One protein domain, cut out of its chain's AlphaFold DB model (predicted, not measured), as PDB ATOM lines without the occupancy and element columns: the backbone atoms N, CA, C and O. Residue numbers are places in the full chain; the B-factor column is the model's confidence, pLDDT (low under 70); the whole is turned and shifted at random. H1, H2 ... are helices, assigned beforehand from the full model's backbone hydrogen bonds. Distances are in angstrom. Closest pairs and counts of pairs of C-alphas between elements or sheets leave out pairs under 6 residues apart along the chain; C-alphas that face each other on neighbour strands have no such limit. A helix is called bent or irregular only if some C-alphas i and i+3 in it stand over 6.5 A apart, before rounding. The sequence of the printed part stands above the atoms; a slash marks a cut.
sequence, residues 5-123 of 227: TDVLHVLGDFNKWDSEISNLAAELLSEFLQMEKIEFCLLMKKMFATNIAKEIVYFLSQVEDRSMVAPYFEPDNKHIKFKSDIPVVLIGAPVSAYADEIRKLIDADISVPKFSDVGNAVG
ATOM      1  N   THR A   5     232.107 203.981 193.823       88.62
ATOM      2  CA  THR A   5     232.494 205.162 193.036       88.62
ATOM      3  C   THR A   5     231.979 205.123 191.599       88.62
ATOM      4  O   THR A   5     231.613 206.172 191.081       88.62
ATOM      5  N   ASP A   6     231.867 203.941 190.983       91.50
ATOM      6  CA  ASP A   6     231.276 203.799 189.643       91.50
ATOM      7  C   ASP A   6     229.790 204.170 189.644       91.50
ATOM      8  O   ASP A   6     229.324 204.877 188.755       91.50
ATOM      9  N   VAL A   7     229.054 203.758 190.680       92.94
ATOM     10  CA  VAL A   7     227.649 204.150 190.865       92.94
ATOM     11  C   VAL A   7     227.517 205.668 190.958       92.94
ATOM     12  O   VAL A   7     226.652 206.254 190.311       92.94
ATOM     13  N   LEU A   8     228.389 206.320 191.731       91.75
ATOM     14  CA  LEU A   8     228.352 207.774 191.880       91.75
ATOM     15  C   LEU A   8     228.744 208.515 190.593       91.75
ATOM     16  O   LEU A   8     228.185 209.577 190.335       91.75
ATOM     17  N   HIS A   9     229.652 207.960 189.782       91.12
ATOM     18  CA  HIS A   9     229.965 208.496 188.453       91.12
ATOM     19  C   HIS A   9     228.747 208.442 187.524       91.12
ATOM     20  O   HIS A   9     228.455 209.417 186.842       91.12
ATOM     21  N   VAL A  10     228.006 207.328 187.514       92.19
ATOM     22  CA  VAL A  10     226.814 207.172 186.660       92.19
ATOM     23  C   VAL A  10     225.681 208.100 187.097       92.19
ATOM     24  O   VAL A  10     224.991 208.666 186.254       92.19
ATOM     25  N   LEU A  11     225.507 208.297 188.406       91.75
ATOM     26  CA  LEU A  11     224.508 209.220 188.956       91.75
ATOM     27  C   LEU A  11     224.918 210.700 188.854       91.75
ATOM     28  O   LEU A  11     224.094 211.574 189.109       91.75
ATOM     29  N   GLY A  12     226.173 210.995 188.500       87.69
ATOM     30  CA  GLY A  12     226.718 212.357 188.462       87.69
ATOM     31  C   GLY A  12     226.995 212.970 189.842       87.69
ATOM     32  O   GLY A  12     227.328 214.152 189.937       87.69
ATOM     33  N   ASP A  13     226.886 212.172 190.907       84.06
ATOM     34  CA  ASP A  13     227.140 212.565 192.299       84.06
ATOM     35  C   ASP A  13     228.642 212.706 192.612       84.06
ATOM     36  O   ASP A  13     229.032 213.279 193.631       84.06
ATOM     37  N   PHE A  14     229.502 212.162 191.748       78.88
ATOM     38  CA  PHE A  14     230.953 212.244 191.856       78.88
ATOM     39  C   PHE A  14     231.542 212.353 190.446       78.88
ATOM     40  O   PHE A  14     231.358 211.457 189.640       78.88
ATOM     41  N   ASN A  15     232.242 213.444 190.125       70.25
ATOM     42  CA  ASN A  15     232.684 213.735 188.746       70.25
ATOM     43  C   ASN A  15     234.205 213.933 188.652       70.25
ATOM     44  O   ASN A  15     234.680 214.851 187.986       70.25
ATOM     45  N   LYS A  16     234.991 213.130 189.384       69.19
ATOM     46  CA  LYS A  16     236.459 213.283 189.416       69.19
ATOM     47  C   LYS A  16     237.195 212.534 188.294       69.19
ATOM     48  O   LYS A  16     238.355 212.852 188.051       69.19
ATOM     49  N   TRP A  17     236.557 211.570 187.629       71.38
ATOM     50  CA  TRP A  17     237.190 210.702 186.628       71.38
ATOM     51  C   TRP A  17     236.270 210.456 185.432       71.38
ATOM     52  O   TRP A  17     235.100 210.833 185.455       71.38
ATOM     53  N   ASP A  18     236.808 209.800 184.405       75.75
ATOM     54  CA  ASP A  18     236.038 209.356 183.247       75.75
ATOM     55  C   ASP A  18     234.958 208.338 183.654       75.75
ATOM     56  O   ASP A  18     235.244 207.299 184.254       75.75
ATOM     57  N   SER A  19     233.707 208.668 183.337       84.44
ATOM     58  CA  SER A  19     232.527 207.868 183.649       84.44
ATOM     59  C   SER A  19     232.174 206.840 182.569       84.44
ATOM     60  O   SER A  19     231.199 206.114 182.749       84.44
ATOM     61  N   GLU A  20     232.891 206.778 181.442       87.44
ATOM     62  CA  GLU A  20     232.549 205.904 180.306       87.44
ATOM     63  C   GLU A  20     232.510 204.422 180.715       87.44
ATOM     64  O   GLU A  20     231.503 203.741 180.513       87.44
ATOM     65  N   ILE A  21     233.556 203.940 181.395       89.19
ATOM     66  CA  ILE A  21     233.621 202.550 181.876       89.19
ATOM     67  C   ILE A  21     232.543 202.279 182.931       89.19
ATOM     68  O   ILE A  21     231.913 201.218 182.910       89.19
ATOM     69  N   SER A  22     232.303 203.227 183.841       92.19
ATOM     70  CA  SER A  22     231.263 203.099 184.866       92.19
ATOM     71  C   SER A  22     229.868 203.002 184.232       92.19
ATOM     72  O   SER A  22     229.060 202.183 184.668       92.19
ATOM     73  N   ASN A  23     229.602 203.768 183.166       92.81
ATOM     74  CA  ASN A  23     228.353 203.706 182.404       92.81
ATOM     75  C   ASN A  23     228.175 202.362 181.700       92.81
ATOM     76  O   ASN A  23     227.134 201.735 181.878       92.81
ATOM     77  N   LEU A  24     229.191 201.889 180.972       92.50
ATOM     78  CA  LEU A  24     229.124 200.600 180.279       92.50
ATOM     79  C   LEU A  24     228.914 199.437 181.263       92.50
ATOM     80  O   LEU A  24     228.118 198.533 181.018       92.50
ATOM     81  N   ALA A  25     229.606 199.465 182.404       92.88
ATOM     82  CA  ALA A  25     229.434 198.461 183.448       92.88
ATOM     83  C   ALA A  25     228.026 198.500 184.066       92.88
ATOM     84  O   ALA A  25     227.451 197.443 184.326       92.88
ATOM     85  N   ALA A  26     227.469 199.695 184.286       95.00
ATOM     86  CA  ALA A  26     226.112 199.846 184.795       95.00
ATOM     87  C   ALA A  26     225.065 199.333 183.800       95.00
ATOM     88  O   ALA A  26     224.144 198.654 184.237       95.00
ATOM     89  N   GLU A  27     225.233 199.583 182.496       95.06
ATOM     90  CA  GLU A  27     224.343 199.075 181.436       95.06
ATOM     91  C   GLU A  27     224.301 197.548 181.422       95.06
ATOM     92  O   GLU A  27     223.231 196.952 181.543       95.06
ATOM     93  N   LEU A  28     225.471 196.904 181.384       94.88
ATOM     94  CA  LEU A  28     225.570 195.442 181.384       94.88
ATOM     95  C   LEU A  28     224.926 194.811 182.629       94.88
ATOM     96  O   LEU A  28     224.242 193.791 182.538       94.88
ATOM     97  N   LEU A  29     225.146 195.403 183.808       95.06
ATOM     98  CA  LEU A  29     224.594 194.890 185.063       95.06
ATOM     99  C   LEU A  29     223.089 195.158 185.190       95.06
ATOM    100  O   LEU A  29     222.366 194.293 185.685       95.06
ATOM    101  N   SER A  30     222.607 196.317 184.736       95.56
ATOM    102  CA  SER A  30     221.184 196.656 184.775       95.56
ATOM    103  C   SER A  30     220.375 195.789 183.811       95.56
ATOM    104  O   SER A  30     219.310 195.299 184.184       95.56
ATOM    105  N   GLU A  31     220.912 195.502 182.619       94.94
ATOM    106  CA  GLU A  31     220.305 194.569 181.659       94.94
ATOM    107  C   GLU A  31     220.173 193.157 182.236       94.94
ATOM    108  O   GLU A  31     219.107 192.546 182.141       94.94
ATOM    109  N   PHE A  32     221.224 192.653 182.893       93.75
ATOM    110  CA  PHE A  32     221.195 191.336 183.535       93.75
ATOM    111  C   PHE A  32     220.109 191.236 184.618       93.75
ATOM    112  O   PHE A  32     219.497 190.181 184.794       93.75
ATOM    113  N   LEU A  33     219.853 192.337 185.325       92.75
ATOM    114  CA  LEU A  33     218.834 192.437 186.372       92.75
ATOM    115  C   LEU A  33     217.454 192.866 185.851       92.75
ATOM    116  O   LEU A  33     216.528 192.971 186.651       92.75
ATOM    117  N   GLN A  34     217.307 193.096 184.541       96.00
ATOM    118  CA  GLN A  34     216.084 193.609 183.911       96.00
ATOM    119  C   GLN A  34     215.563 194.895 184.572       96.00
ATOM    120  O   GLN A  34     214.361 195.078 184.761       96.00
ATOM    121  N   MET A  35     216.484 195.782 184.936       96.00
ATOM    122  CA  MET A  35     216.198 197.047 185.603       96.00
ATOM    123  C   MET A  35     216.746 198.199 184.766       96.00
ATOM    124  O   MET A  35     217.708 198.036 184.016       96.00
ATOM    125  N   GLU A  36     216.132 199.372 184.876       97.19
ATOM    126  CA  GLU A  36     216.663 200.568 184.227       97.19
ATOM    127  C   GLU A  36     218.001 200.975 184.884       97.19
ATOM    128  O   GLU A  36     218.215 200.770 186.081       97.19
ATOM    129  N   LYS A  37     218.945 201.504 184.095       95.31
ATOM    130  CA  LYS A  37     220.319 201.803 184.534       95.31
ATOM    131  C   LYS A  37     220.373 202.748 185.735       95.31
ATOM    132  O   LYS A  37     221.125 202.499 186.682       95.31
ATOM    133  N   ILE A  38     219.624 203.848 185.688       96.25
ATOM    134  CA  ILE A  38     219.587 204.834 186.771       96.25
ATOM    135  C   ILE A  38     218.887 204.246 187.995       96.25
ATOM    136  O   ILE A  38     219.395 204.402 189.105       96.25
ATOM    137  N   GLU A  39     217.793 203.509 187.815       96.50
ATOM    138  CA  GLU A  39     217.113 202.790 188.899       96.50
ATOM    139  C   GLU A  39     218.057 201.811 189.617       96.50
ATOM    140  O   GLU A  39     218.170 201.840 190.847       96.50
ATOM    141  N   PHE A  40     218.821 201.020 188.858       96.19
ATOM    142  CA  PHE A  40     219.856 200.131 189.385       96.19
ATOM    143  C   PHE A  40     220.898 200.893 190.213       96.19
ATOM    144  O   PHE A  40     221.217 200.508 191.342       96.19
ATOM    145  N   CYS A  41     221.418 201.998 189.678       96.06
ATOM    146  CA  CYS A  41     222.435 202.791 190.361       96.06
ATOM    147  C   CYS A  41     221.888 203.442 191.642       96.06
ATOM    148  O   CYS A  41     222.573 203.451 192.666       96.06
ATOM    149  N   LEU A  42     220.645 203.929 191.630       95.19
ATOM    150  CA  LEU A  42     219.978 204.467 192.818       95.19
ATOM    151  C   LEU A  42     219.787 203.393 193.896       95.19
ATOM    152  O   LEU A  42     220.053 203.653 195.074       95.19
ATOM    153  N   LEU A  43     219.391 202.178 193.505       94.31
ATOM    154  CA  LEU A  43     219.288 201.040 194.418       94.31
ATOM    155  C   LEU A  43     220.645 200.729 195.060       94.31
ATOM    156  O   LEU A  43     220.742 200.637 196.285       94.31
ATOM    157  N   MET A  44     221.705 200.643 194.255       94.75
ATOM    158  CA  MET A  44     223.062 200.395 194.744       94.75
ATOM    159  C   MET A  44     223.550 201.508 195.679       94.75
ATOM    160  O   MET A  44     224.079 201.217 196.754       94.75
ATOM    161  N   LYS A  45     223.327 202.784 195.332       94.81
ATOM    162  CA  LYS A  45     223.665 203.934 196.190       94.81
ATOM    163  C   LYS A  45     222.986 203.815 197.553       94.81
ATOM    164  O   LYS A  45     223.648 203.977 198.582       94.81
ATOM    165  N   LYS A  46     221.694 203.476 197.568       93.56
ATOM    166  CA  LYS A  46     220.933 203.251 198.801       93.56
ATOM    167  C   LYS A  46     221.502 202.082 199.604       93.56
ATOM    168  O   LYS A  46     221.709 202.227 200.802       93.56
ATOM    169  N   MET A  47     221.826 200.958 198.962       93.50
ATOM    170  CA  MET A  47     222.444 199.805 199.630       93.50
ATOM    171  C   MET A  47     223.790 200.156 200.275       93.50
ATOM    172  O   MET A  47     224.054 199.746 201.405       93.50
ATOM    173  N   PHE A  48     224.637 200.938 199.596       94.31
ATOM    174  CA  PHE A  48     225.905 201.394 200.166       94.31
ATOM    175  C   PHE A  48     225.692 202.315 201.367       94.31
ATOM    176  O   PHE A  48     226.313 202.094 202.405       94.31
ATOM    177  N   ALA A  49     224.776 203.282 201.273       94.25
ATOM    178  CA  ALA A  49     224.438 204.147 202.399       94.25
ATOM    179  C   ALA A  49     223.888 203.358 203.598       94.25
ATOM    180  O   ALA A  49     224.319 203.583 204.728       94.25
ATOM    181  N   THR A  50     222.998 202.390 203.357       94.62
ATOM    182  CA  THR A  50     222.467 201.492 204.392       94.62
ATOM    183  C   THR A  50     223.574 200.681 205.054       94.62
ATOM    184  O   THR A  50     223.597 200.559 206.276       94.62
ATOM    185  N   ASN A  51     224.525 200.158 204.275       93.75
ATOM    186  CA  ASN A  51     225.673 199.451 204.834       93.75
ATOM    187  C   ASN A  51     226.527 200.377 205.707       93.75
ATOM    188  O   ASN A  51     226.832 199.996 206.829       93.75
ATOM    189  N   ILE A  52     226.836 201.598 205.257       93.94
ATOM    190  CA  ILE A  52     227.585 202.578 206.063       93.94
ATOM    191  C   ILE A  52     226.844 202.895 207.370       93.94
ATOM    192  O   ILE A  52     227.442 202.872 208.441       93.94
ATOM    193  N   ALA A  53     225.536 203.147 207.308       94.88
ATOM    194  CA  ALA A  53     224.731 203.432 208.493       94.88
ATOM    195  C   ALA A  53     224.702 202.248 209.478       94.88
ATOM    196  O   ALA A  53     224.872 202.435 210.681       94.88
ATOM    197  N   LYS A  54     224.565 201.019 208.970       95.31
ATOM    198  CA  LYS A  54     224.643 199.792 209.772       95.31
ATOM    199  C   LYS A  54     225.993 199.654 210.475       95.31
ATOM    200  O   LYS A  54     226.022 199.303 211.651       95.31
ATOM    201  N   GLU A  55     227.093 199.956 209.785       94.88
ATOM    202  CA  GLU A  55     228.439 199.963 210.373       94.88
ATOM    203  C   GLU A  55     228.573 200.989 211.501       94.88
ATOM    204  O   GLU A  55     229.104 200.664 212.562       94.88
ATOM    205  N   ILE A  56     228.050 202.203 211.301       94.56
ATOM    206  CA  ILE A  56     228.047 203.255 212.325       94.56
ATOM    207  C   ILE A  56     227.283 202.781 213.566       94.56
ATOM    208  O   ILE A  56     227.800 202.866 214.676       94.56
ATOM    209  N   VAL A  57     226.072 202.248 213.393       95.00
ATOM    210  CA  VAL A  57     225.260 201.777 214.524       95.00
ATOM    211  C   VAL A  57     225.904 200.589 215.227       95.00
ATOM    212  O   VAL A  57     225.902 200.555 216.452       95.00
ATOM    213  N   TYR A  58     226.483 199.644 214.484       95.38
ATOM    214  CA  TYR A  58     227.238 198.531 215.062       95.38
ATOM    215  C   TYR A  58     228.409 199.017 215.923       95.38
ATOM    216  O   TYR A  58     228.563 198.575 217.058       95.38
ATOM    217  N   PHE A  59     229.191 199.969 215.415       93.81
ATOM    218  CA  PHE A  59     230.308 200.540 216.160       93.81
ATOM    219  C   PHE A  59     229.845 201.248 217.441       93.81
ATOM    220  O   PHE A  59     230.434 201.058 218.504       93.81
ATOM    221  N   LEU A  60     228.773 202.041 217.359       92.06
ATOM    222  CA  LEU A  60     228.254 202.800 218.499       92.06
ATOM    223  C   LEU A  60     227.559 201.919 219.547       92.06
ATOM    224  O   LEU A  60     227.595 202.248 220.731       92.06
ATOM    225  N   SER A  61     226.925 200.817 219.138       89.44
ATOM    226  CA  SER A  61     226.175 199.942 220.046       89.44
ATOM    227  C   SER A  61     227.054 198.981 220.848       89.44
ATOM    228  O   SER A  61     226.566 198.408 221.820       89.44
ATOM    229  N   GLN A  62     228.330 198.818 220.469       87.94
ATOM    230  CA  GLN A  62     229.301 197.917 221.113       87.94
ATOM    231  C   GLN A  62     228.803 196.467 221.253       87.94
ATOM    232  O   GLN A  62     229.214 195.740 222.157       87.94
ATOM    233  N   VAL A  63     227.904 196.036 220.367       91.38
ATOM    234  CA  VAL A  63     227.438 194.648 220.334       91.38
ATOM    235  C   VAL A  63     228.517 193.736 219.755       91.38
ATOM    236  O   VAL A  63     229.315 194.142 218.912       91.38
ATOM    237  N   GLU A  64     228.524 192.479 220.186       88.44
ATOM    238  CA  GLU A  64     229.556 191.522 219.777       88.44
ATOM    239  C   GLU A  64     229.445 191.145 218.292       88.44
ATOM    240  O   GLU A  64     230.460 190.993 217.611       88.44
ATOM    241  N   ASP A  65     228.219 191.058 217.760       91.94
ATOM    242  CA  ASP A  65     227.950 190.602 216.395       91.94
ATOM    243  C   ASP A  65     227.102 191.605 215.594       91.94
ATOM    244  O   ASP A  65     226.082 192.133 216.041       91.94
ATOM    245  N   ARG A  66     227.509 191.812 214.341       90.69
ATOM    246  CA  ARG A  66     226.817 192.598 213.313       90.69
ATOM    247  C   ARG A  66     225.405 192.085 213.038       90.69
ATOM    248  O   ARG A  66     224.533 192.878 212.674       90.69
ATOM    249  N   SER A  67     225.169 190.784 213.214       92.94
ATOM    250  CA  SER A  67     223.857 190.148 213.061       92.94
ATOM    251  C   SER A  67     222.807 190.724 214.017       92.94
ATOM    252  O   SER A  67     221.627 190.730 213.685       92.94
ATOM    253  N   MET A  68     223.222 191.300 215.149       92.62
ATOM    254  CA  MET A  68     222.316 191.938 216.110       92.62
ATOM    255  C   MET A  68     221.781 193.290 215.625       92.62
ATOM    256  O   MET A  68     220.762 193.760 216.124       92.62
ATOM    257  N   VAL A  69     222.462 193.924 214.666       93.94
ATOM    258  CA  VAL A  69     222.086 195.234 214.111       93.94
ATOM    259  C   VAL A  69     221.437 195.096 212.738       93.94
ATOM    260  O   VAL A  69     220.567 195.890 212.386       93.94
ATOM    261  N   ALA A  70     221.834 194.082 211.963       92.31
ATOM    262  CA  ALA A  70     221.388 193.889 210.586       92.31
ATOM    263  C   ALA A  70     219.855 193.932 210.381       92.31
ATOM    264  O   ALA A  70     219.446 194.623 209.444       92.31
ATOM    265  N   PRO A  71     219.009 193.318 211.239       93.69
ATOM    266  CA  PRO A  71     217.558 193.318 211.046       93.69
ATOM    267  C   PRO A  71     216.951 194.721 210.977       93.69
ATOM    268  O   PRO A  71     216.035 194.971 210.199       93.69
ATOM    269  N   TYR A  72     217.489 195.687 211.723       92.62
ATOM    270  CA  TYR A  72     216.951 197.052 211.756       92.62
ATOM    271  C   TYR A  72     217.187 197.849 210.465       92.62
ATOM    272  O   TYR A  72     216.608 198.918 210.293       92.62
ATOM    273  N   PHE A  73     218.034 197.339 209.570       92.75
ATOM    274  CA  PHE A  73     218.371 197.955 208.286       92.75
ATOM    275  C   PHE A  73     217.766 197.209 207.090       92.75
ATOM    276  O   PHE A  73     218.070 197.535 205.939       92.75
ATOM    277  N   GLU A  74     216.921 196.208 207.345       90.25
ATOM    278  CA  GLU A  74     216.184 195.517 206.291       90.25
ATOM    279  C   GLU A  74     215.212 196.474 205.574       90.25
ATOM    280  O   GLU A  74     214.665 197.382 206.206       90.25
ATOM    281  N   PRO A  75     214.966 196.295 204.259       84.38
ATOM    282  CA  PRO A  75     214.148 197.215 203.462       84.38
ATOM    283  C   PRO A  75     212.744 197.489 204.021       84.38
ATOM    284  O   PRO A  75     212.221 198.593 203.846       84.38
ATOM    285  N   ASP A  76     212.153 196.511 204.711       85.44
ATOM    286  CA  ASP A  76     210.812 196.611 205.293       85.44
ATOM    287  C   ASP A  76     210.775 197.499 206.549       85.44
ATOM    288  O   ASP A  76     209.747 198.099 206.871       85.44
ATOM    289  N   ASN A  77     211.920 197.700 207.208       86.38
ATOM    290  CA  ASN A  77     212.059 198.465 208.448       86.38
ATOM    291  C   ASN A  77     212.276 199.972 208.219       86.38
ATOM    292  O   ASN A  77     213.005 200.647 208.941       86.38
ATOM    293  N   LYS A  78     211.563 200.550 207.247       80.31
ATOM    294  CA  LYS A  78     211.649 201.978 206.866       80.31
ATOM    295  C   LYS A  78     211.181 202.981 207.932       80.31
ATOM    296  O   LYS A  78     211.279 204.187 207.720       80.31
ATOM    297  N   HIS A  79     210.614 202.499 209.035       86.38
ATOM    298  CA  HIS A  79     210.097 203.315 210.137       86.38
ATOM    299  C   HIS A  79     211.060 203.394 211.326       86.38
ATOM    300  O   HIS A  79     210.746 204.037 212.325       86.38
ATOM    301  N   ILE A  80     212.223 202.746 211.225       90.38
ATOM    302  CA  ILE A  80     213.254 202.756 212.256       90.38
ATOM    303  C   ILE A  80     214.287 203.828 211.911       90.38
ATOM    304  O   ILE A  80     214.789 203.890 210.791       90.38
ATOM    305  N   LYS A  81     214.613 204.669 212.896       92.62
ATOM    306  CA  LYS A  81     215.703 205.644 212.824       92.62
ATOM    307  C   LYS A  81     216.505 205.585 214.120       92.62
ATOM    308  O   LYS A  81     215.922 205.595 215.202       92.62
ATOM    309  N   PHE A  82     217.827 205.528 214.018       94.38
ATOM    310  CA  PHE A  82     218.717 205.441 215.177       94.38
ATOM    311  C   PHE A  82     219.127 206.822 215.650       94.38
ATOM    312  O   PHE A  82     219.675 207.575 214.861       94.38
ATOM    313  N   LYS A  83     218.922 207.147 216.926       95.38
ATOM    314  CA  LYS A  83     219.403 208.408 217.495       95.38
ATOM    315  C   LYS A  83     220.722 208.210 218.236       95.38
ATOM    316  O   LYS A  83     220.857 207.250 218.989       95.38
ATOM    317  N   SER A  84     221.659 209.134 218.047       93.44
ATOM    318  CA  SER A  84     222.930 209.181 218.767       93.44
ATOM    319  C   SER A  84     223.289 210.621 219.120       93.44
ATOM    320  O   SER A  84     223.260 211.497 218.259       93.44
ATOM    321  N   ASP A  85     223.689 210.847 220.371       93.81
ATOM    322  CA  ASP A  85     224.264 212.127 220.806       93.81
ATOM    323  C   ASP A  85     225.774 212.215 220.488       93.81
ATOM    324  O   ASP A  85     226.406 213.249 220.695       93.81
ATOM    325  N   ILE A  86     226.365 211.130 219.970       92.69
ATOM    326  CA  ILE A  86     227.752 211.095 219.496       92.69
ATOM    327  C   ILE A  86     227.778 211.592 218.040       92.69
ATOM    328  O   ILE A  86     227.108 210.982 217.196       92.69
ATOM    329  N   PRO A  87     228.543 212.657 217.720       92.81
ATOM    330  CA  PRO A  87     228.648 213.181 216.362       92.81
ATOM    331  C   PRO A  87     229.330 212.179 215.425       92.81
ATOM    332  O   PRO A  87     230.243 211.450 215.817       92.81
ATOM    333  N   VAL A  88     228.920 212.180 214.158       92.81
ATOM    334  CA  VAL A  88     229.476 211.320 213.107       92.81
ATOM    335  C   VAL A  88     230.153 212.200 212.063       92.81
ATOM    336  O   VAL A  88     229.507 212.988 211.374       92.81
ATOM    337  N   VAL A  89     231.469 212.050 211.920       92.38
ATOM    338  CA  VAL A  89     232.258 212.792 210.927       92.38
ATOM    339  C   VAL A  89     232.534 211.882 209.735       92.38
ATOM    340  O   VAL A  89     233.245 210.887 209.856       92.38
ATOM    341  N   LEU A  90     231.974 212.216 208.573       90.25
ATOM    342  CA  LEU A  90     232.166 211.439 207.349       90.25
ATOM    343  C   LEU A  90     233.429 211.906 206.616       90.25
ATOM    344  O   LEU A  90     233.543 213.069 206.221       90.25
ATOM    345  N   ILE A  91     234.370 210.981 206.409       88.81
ATOM    346  CA  ILE A  91     235.672 211.244 205.787       88.81
ATOM    347  C   ILE A  91     235.910 210.270 204.621       88.81
ATOM    348  O   ILE A  91     235.644 209.078 204.740       88.81
ATOM    349  N   GLY A  92     236.428 210.777 203.502       82.00
ATOM    350  CA  GLY A  92     236.730 210.034 202.278       82.00
ATOM    351  C   GLY A  92     236.063 210.647 201.044       82.00
ATOM    352  O   GLY A  92     234.979 211.210 201.123       82.00
ATOM    353  N   ALA A  93     236.692 210.521 199.873       73.06
ATOM    354  CA  ALA A  93     236.251 211.211 198.654       73.06
ATOM    355  C   ALA A  93     234.773 211.016 198.242       73.06
ATOM    356  O   ALA A  93     234.174 212.007 197.828       73.06
ATOM    357  N   PRO A  94     234.151 209.824 198.363       82.50
ATOM    358  CA  PRO A  94     232.756 209.643 197.960       82.50
ATOM    359  C   PRO A  94     231.742 209.837 199.102       82.50
ATOM    360  O   PRO A  94     230.542 209.719 198.870       82.50
ATOM    361  N   VAL A  95     232.173 210.090 200.346       84.62
ATOM    362  CA  VAL A  95     231.262 210.012 201.510       84.62
ATOM    363  C   VAL A  95     230.206 211.113 201.539       84.62
ATOM    364  O   VAL A  95     229.115 210.900 202.067       84.62
ATOM    365  N   SER A  96     230.500 212.269 200.938       87.25
ATOM    366  CA  SER A  96     229.553 213.379 200.810       87.25
ATOM    367  C   SER A  96     228.283 212.958 200.069       87.25
ATOM    368  O   SER A  96     227.190 213.331 200.486       87.25
ATOM    369  N   ALA A  97     228.414 212.114 199.041       90.62
ATOM    370  CA  ALA A  97     227.296 211.641 198.230       90.62
ATOM    371  C   ALA A  97     226.325 210.722 198.994       90.62
ATOM    372  O   ALA A  97     225.180 210.553 198.573       90.62
ATOM    373  N   TYR A  98     226.760 210.138 200.116       93.19
ATOM    374  CA  TYR A  98     225.935 209.270 200.962       93.19
ATOM    375  C   TYR A  98     225.361 209.985 202.188       93.19
ATOM    376  O   TYR A  98     224.503 209.421 202.865       93.19
ATOM    377  N   ALA A  99     225.808 211.208 202.489       92.31
ATOM    378  CA  ALA A  99     225.492 211.881 203.746       92.31
ATOM    379  C   ALA A  99     223.977 212.039 203.969       92.31
ATOM    380  O   ALA A  99     223.486 211.784 205.067       92.31
ATOM    381  N   ASP A 100     223.225 212.383 202.922       92.44
ATOM    382  CA  ASP A 100     221.774 212.560 203.024       92.44
ATOM    383  C   ASP A 100     221.024 211.243 203.215       92.44
ATOM    384  O   ASP A 100     220.059 211.195 203.975       92.44
ATOM    385  N   GLU A 101     221.480 210.155 202.592       93.12
ATOM    386  CA  GLU A 101     220.900 208.830 202.831       93.12
ATOM    387  C   GLU A 101     221.193 208.340 204.254       93.12
ATOM    388  O   GLU A 101     220.310 207.801 204.920       93.12
ATOM    389  N   ILE A 102     222.397 208.602 204.772       94.75
ATOM    390  CA  ILE A 102     222.758 208.252 206.151       94.75
ATOM    391  C   ILE A 102     221.907 209.054 207.152       94.75
ATOM    392  O   ILE A 102     221.399 208.471 208.107       94.75
ATOM    393  N   ARG A 103     221.658 210.352 206.911       94.56
ATOM    394  CA  ARG A 103     220.789 211.202 207.759       94.56
ATOM    395  C   ARG A 103     219.336 210.732 207.838       94.56
ATOM    396  O   ARG A 103     218.640 211.042 208.809       94.56
ATOM    397  N   LYS A 104     218.852 209.998 206.831       93.00
ATOM    398  CA  LYS A 104     217.516 209.379 206.873       93.00
ATOM    399  C   LYS A 104     217.471 208.202 207.849       93.00
ATOM    400  O   LYS A 104     216.435 207.988 208.468       93.00
ATOM    401  N   LEU A 105     218.583 207.482 208.014       94.75
ATOM    402  CA  LEU A 105     218.692 206.277 208.845       94.75
ATOM    403  C   LEU A 105     219.171 206.573 210.275       94.75
ATOM    404  O   LEU A 105     218.785 205.875 211.216       94.75
ATOM    405  N   ILE A 106     219.998 207.607 210.445       95.19
ATOM    406  CA  ILE A 106     220.625 207.975 211.717       95.19
ATOM    407  C   ILE A 106     220.359 209.452 212.018       95.19
ATOM    408  O   ILE A 106     220.623 210.337 211.208       95.19
ATOM    409  N   ASP A 107     219.816 209.705 213.200       95.88
ATOM    410  CA  ASP A 107     219.629 211.007 213.816       95.88
ATOM    411  C   ASP A 107     220.818 211.319 214.732       95.88
ATOM    412  O   ASP A 107     220.843 210.947 215.905       95.88
ATOM    413  N   ALA A 108     221.840 211.948 214.160       95.19
ATOM    414  CA  ALA A 108     223.043 212.397 214.851       95.19
ATOM    415  C   ALA A 108     223.558 213.684 214.195       95.19
ATOM    416  O   ALA A 108     223.144 214.033 213.083       95.19
ATOM    417  N   ASP A 109     224.502 214.363 214.844       95.00
ATOM    418  CA  ASP A 109     225.257 215.445 214.212       95.00
ATOM    419  C   ASP A 109     226.211 214.863 213.151       95.00
ATOM    420  O   ASP A 109     227.340 214.461 213.442       95.00
ATOM    421  N   ILE A 110     225.701 214.722 211.923       94.12
ATOM    422  CA  ILE A 110     226.435 214.180 210.777       94.12
ATOM    423  C   ILE A 110     227.087 215.327 210.009       94.12
ATOM    424  O   ILE A 110     226.423 216.042 209.240       94.12
ATOM    425  N   SER A 111     228.405 215.441 210.148       92.38
ATOM    426  CA  SER A 111     229.215 216.466 209.492       92.38
ATOM    427  C   SER A 111     230.076 215.885 208.368       92.38
ATOM    428  O   SER A 111     230.618 214.782 208.458       92.38
ATOM    429  N   VAL A 112     230.205 216.651 207.284       89.62
ATOM    430  CA  VAL A 112     231.136 216.372 206.183       89.62
ATOM    431  C   VAL A 112     232.112 217.549 206.116       89.62
ATOM    432  O   VAL A 112     231.717 218.632 205.677       89.62
ATOM    433  N   PRO A 113     233.364 217.395 206.579       85.00
ATOM    434  CA  PRO A 113     234.345 218.476 206.550       85.00
ATOM    435  C   PRO A 113     234.677 218.935 205.123       85.00
ATOM    436  O   PRO A 113     234.630 218.144 204.182       85.00
ATOM    437  N   LYS A 114     235.102 220.199 204.970       78.69
ATOM    438  CA  LYS A 114     235.456 220.820 203.673       78.69
ATOM    439  C   LYS A 114     236.492 220.024 202.862       78.69
ATOM    440  O   LYS A 114     236.424 220.020 201.642       78.69
ATOM    441  N   PHE A 115     237.428 219.366 203.544       77.12
ATOM    442  CA  PHE A 115     238.516 218.579 202.948       77.12
ATOM    443  C   PHE A 115     238.361 217.076 203.231       77.12
ATOM    444  O   PHE A 115     239.342 216.359 203.432       77.12
ATOM    445  N   SER A 116     237.117 216.593 203.322       73.69
ATOM    446  CA  SER A 116     236.813 215.185 203.610       73.69
ATOM    447  C   SER A 116     237.431 214.228 202.587       73.69
ATOM    448  O   SER A 116     237.809 213.113 202.939       73.69
ATOM    449  N   ASP A 117     237.614 214.666 201.344       70.12
ATOM    450  CA  ASP A 117     238.164 213.881 200.245       70.12
ATOM    451  C   ASP A 117     239.656 213.561 200.367       70.12
ATOM    452  O   ASP A 117     240.106 212.537 199.851       70.12
ATOM    453  N   VAL A 118     240.399 214.383 201.103       70.12
ATOM    454  CA  VAL A 118     241.810 214.160 201.438       70.12
ATOM    455  C   VAL A 118     242.002 213.744 202.891       70.12
ATOM    456  O   VAL A 118     243.128 213.740 203.378       70.12
ATOM    457  N   GLY A 119     240.942 213.361 203.606       60.88
ATOM    458  CA  GLY A 119     241.034 213.098 205.041       60.88
ATOM    459  C   GLY A 119     242.041 212.013 205.437       60.88
ATOM    460  O   GLY A 119     242.679 212.148 206.474       60.88
ATOM    461  N   ASN A 120     242.290 211.008 204.588       66.19
ATOM    462  CA  ASN A 120     243.387 210.052 204.812       66.19
ATOM    463  C   ASN A 120     244.773 210.722 204.749       66.19
ATOM    464  O   ASN A 120     245.647 210.412 205.554       66.19
ATOM    465  N   ALA A 121     244.975 211.659 203.818       65.00
ATOM    466  CA  ALA A 121     246.223 212.411 203.684       65.00
ATOM    467  C   ALA A 121     246.382 213.454 204.801       65.00
ATOM    468  O   ALA A 121     247.465 213.587 205.363       65.00
ATOM    469  N   VAL A 122     245.293 214.136 205.175       65.50
ATOM    470  CA  VAL A 122     245.259 215.043 206.331       65.50
ATOM    471  C   VAL A 122     245.533 214.270 207.616       65.50
ATOM    472  O   VAL A 122     246.352 214.706 208.409       65.50
ATOM    473  N   GLY A 123     244.936 213.092 207.808       60.97
ATOM    474  CA  GLY A 123     245.206 212.229 208.959       60.97
ATOM    475  C   GLY A 123     246.669 211.789 209.030       60.97
ATOM    476  O   GLY A 123     247.283 211.862 210.091       60.97
TER     477      GLY A 123
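What this domain is: This is residues 5 to 123 of the 227 residues of the protein "Hydantoinase/oxoprolinase family protein" of Methanosarcinaceae archaeon (UniProt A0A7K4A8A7). One long helix, H3, runs through the middle as a spine, with H1 and H2 packed on the part near its first residue and H5 crossing it farther along. The short H4 is near residues 50 to 54 of H3, the long link from H4 to H5 is paired in two short places with residues that follow H5, and H6 lies away from the spine. The printed part has 119 residues with six named helices, in the order H1 to H6, and no named strand; the class is all helix. It is compact, with a radius of gyration of the C-alphas of 15.7 A and spans of 41 by 38 by 23 A.

Where its parts are: H3, residues 37 to 61, is the longest helix, 36.0 A from C-alpha 37 at (220.319, 201.803, 184.534) to C-alpha 61 at (226.175, 199.942, 220.046). Before it come H1, residues 5 to 11, 9.8 A, which begins at C-alpha 5 at (232.494, 205.162, 193.036), and H2, residues 20 to 32, 18.8 A. After it come H4, residues 70 to 73, 5.6 A; H5, residues 95 to 105, 15.0 A; and H6, residues 116 to 123, 10.4 A, which ends at C-alpha 123 at (245.206, 212.229, 208.959). H5 and H6 are irregular: C-alphas 97 and 100 are 7.4 A apart, and C-alphas 117 and 120 are 7.9 A apart.

How they stand to each other: H3 is the hub, touching four helices, and the helix packing is mostly crossed, with steep or about perpendicular tilts. H5 touches residues 45 to 53 of H3, about perpendicular at 71 degrees, but only just; the closest C-alphas, of Ala 49 and Tyr 98, are 5.5 A apart. H1 touches residues 38 to 45 of H3 at a steep tilt of 48 degrees, opposite ways, with the C-alphas of Val 7 and Cys 41 closest at 5.4 A. Residues 26 to 31 of H2 touch residues 37 to 41 of H3, about perpendicular at 86 degrees; the C-alphas of Ser 30 and Lys 37 are closest at 5.2 A. H1 and H2 touch, about perpendicular at 81 degrees, with the C-alphas of Asp 6 and Ser 22 closest at 4.8 A. H3 and H4 only just touch, with 3 pairs of C-alphas within 8 A, the closest being Thr 50 and Phe 73 at 6.7 A. H6 touches no helix; it is close to H5 but not clearly touching, with the C-alphas of Val 95 and Ser 116 closest at 7.9 A. Every O i to N i+4 pair is within hydrogen-bond range in H1, H2 and H3, against 4 of 7 in H5 and 2 of 4 in H6; H4 is too short for such a pair.

The domain as a whole: The two C-alphas farthest apart, of Glu 31 and Asp 85, are 43.1 A apart. The printed part has no cut. The link from H4 to H5, residues 74 to 94, is long; within it residues 82 to 83 pair with 106 to 107, and 88 to 89 with 110 to 111, both parallel. The mean pLDDT of the printed part is 89.2; residue 16 and residues 119 to 123 are under 70.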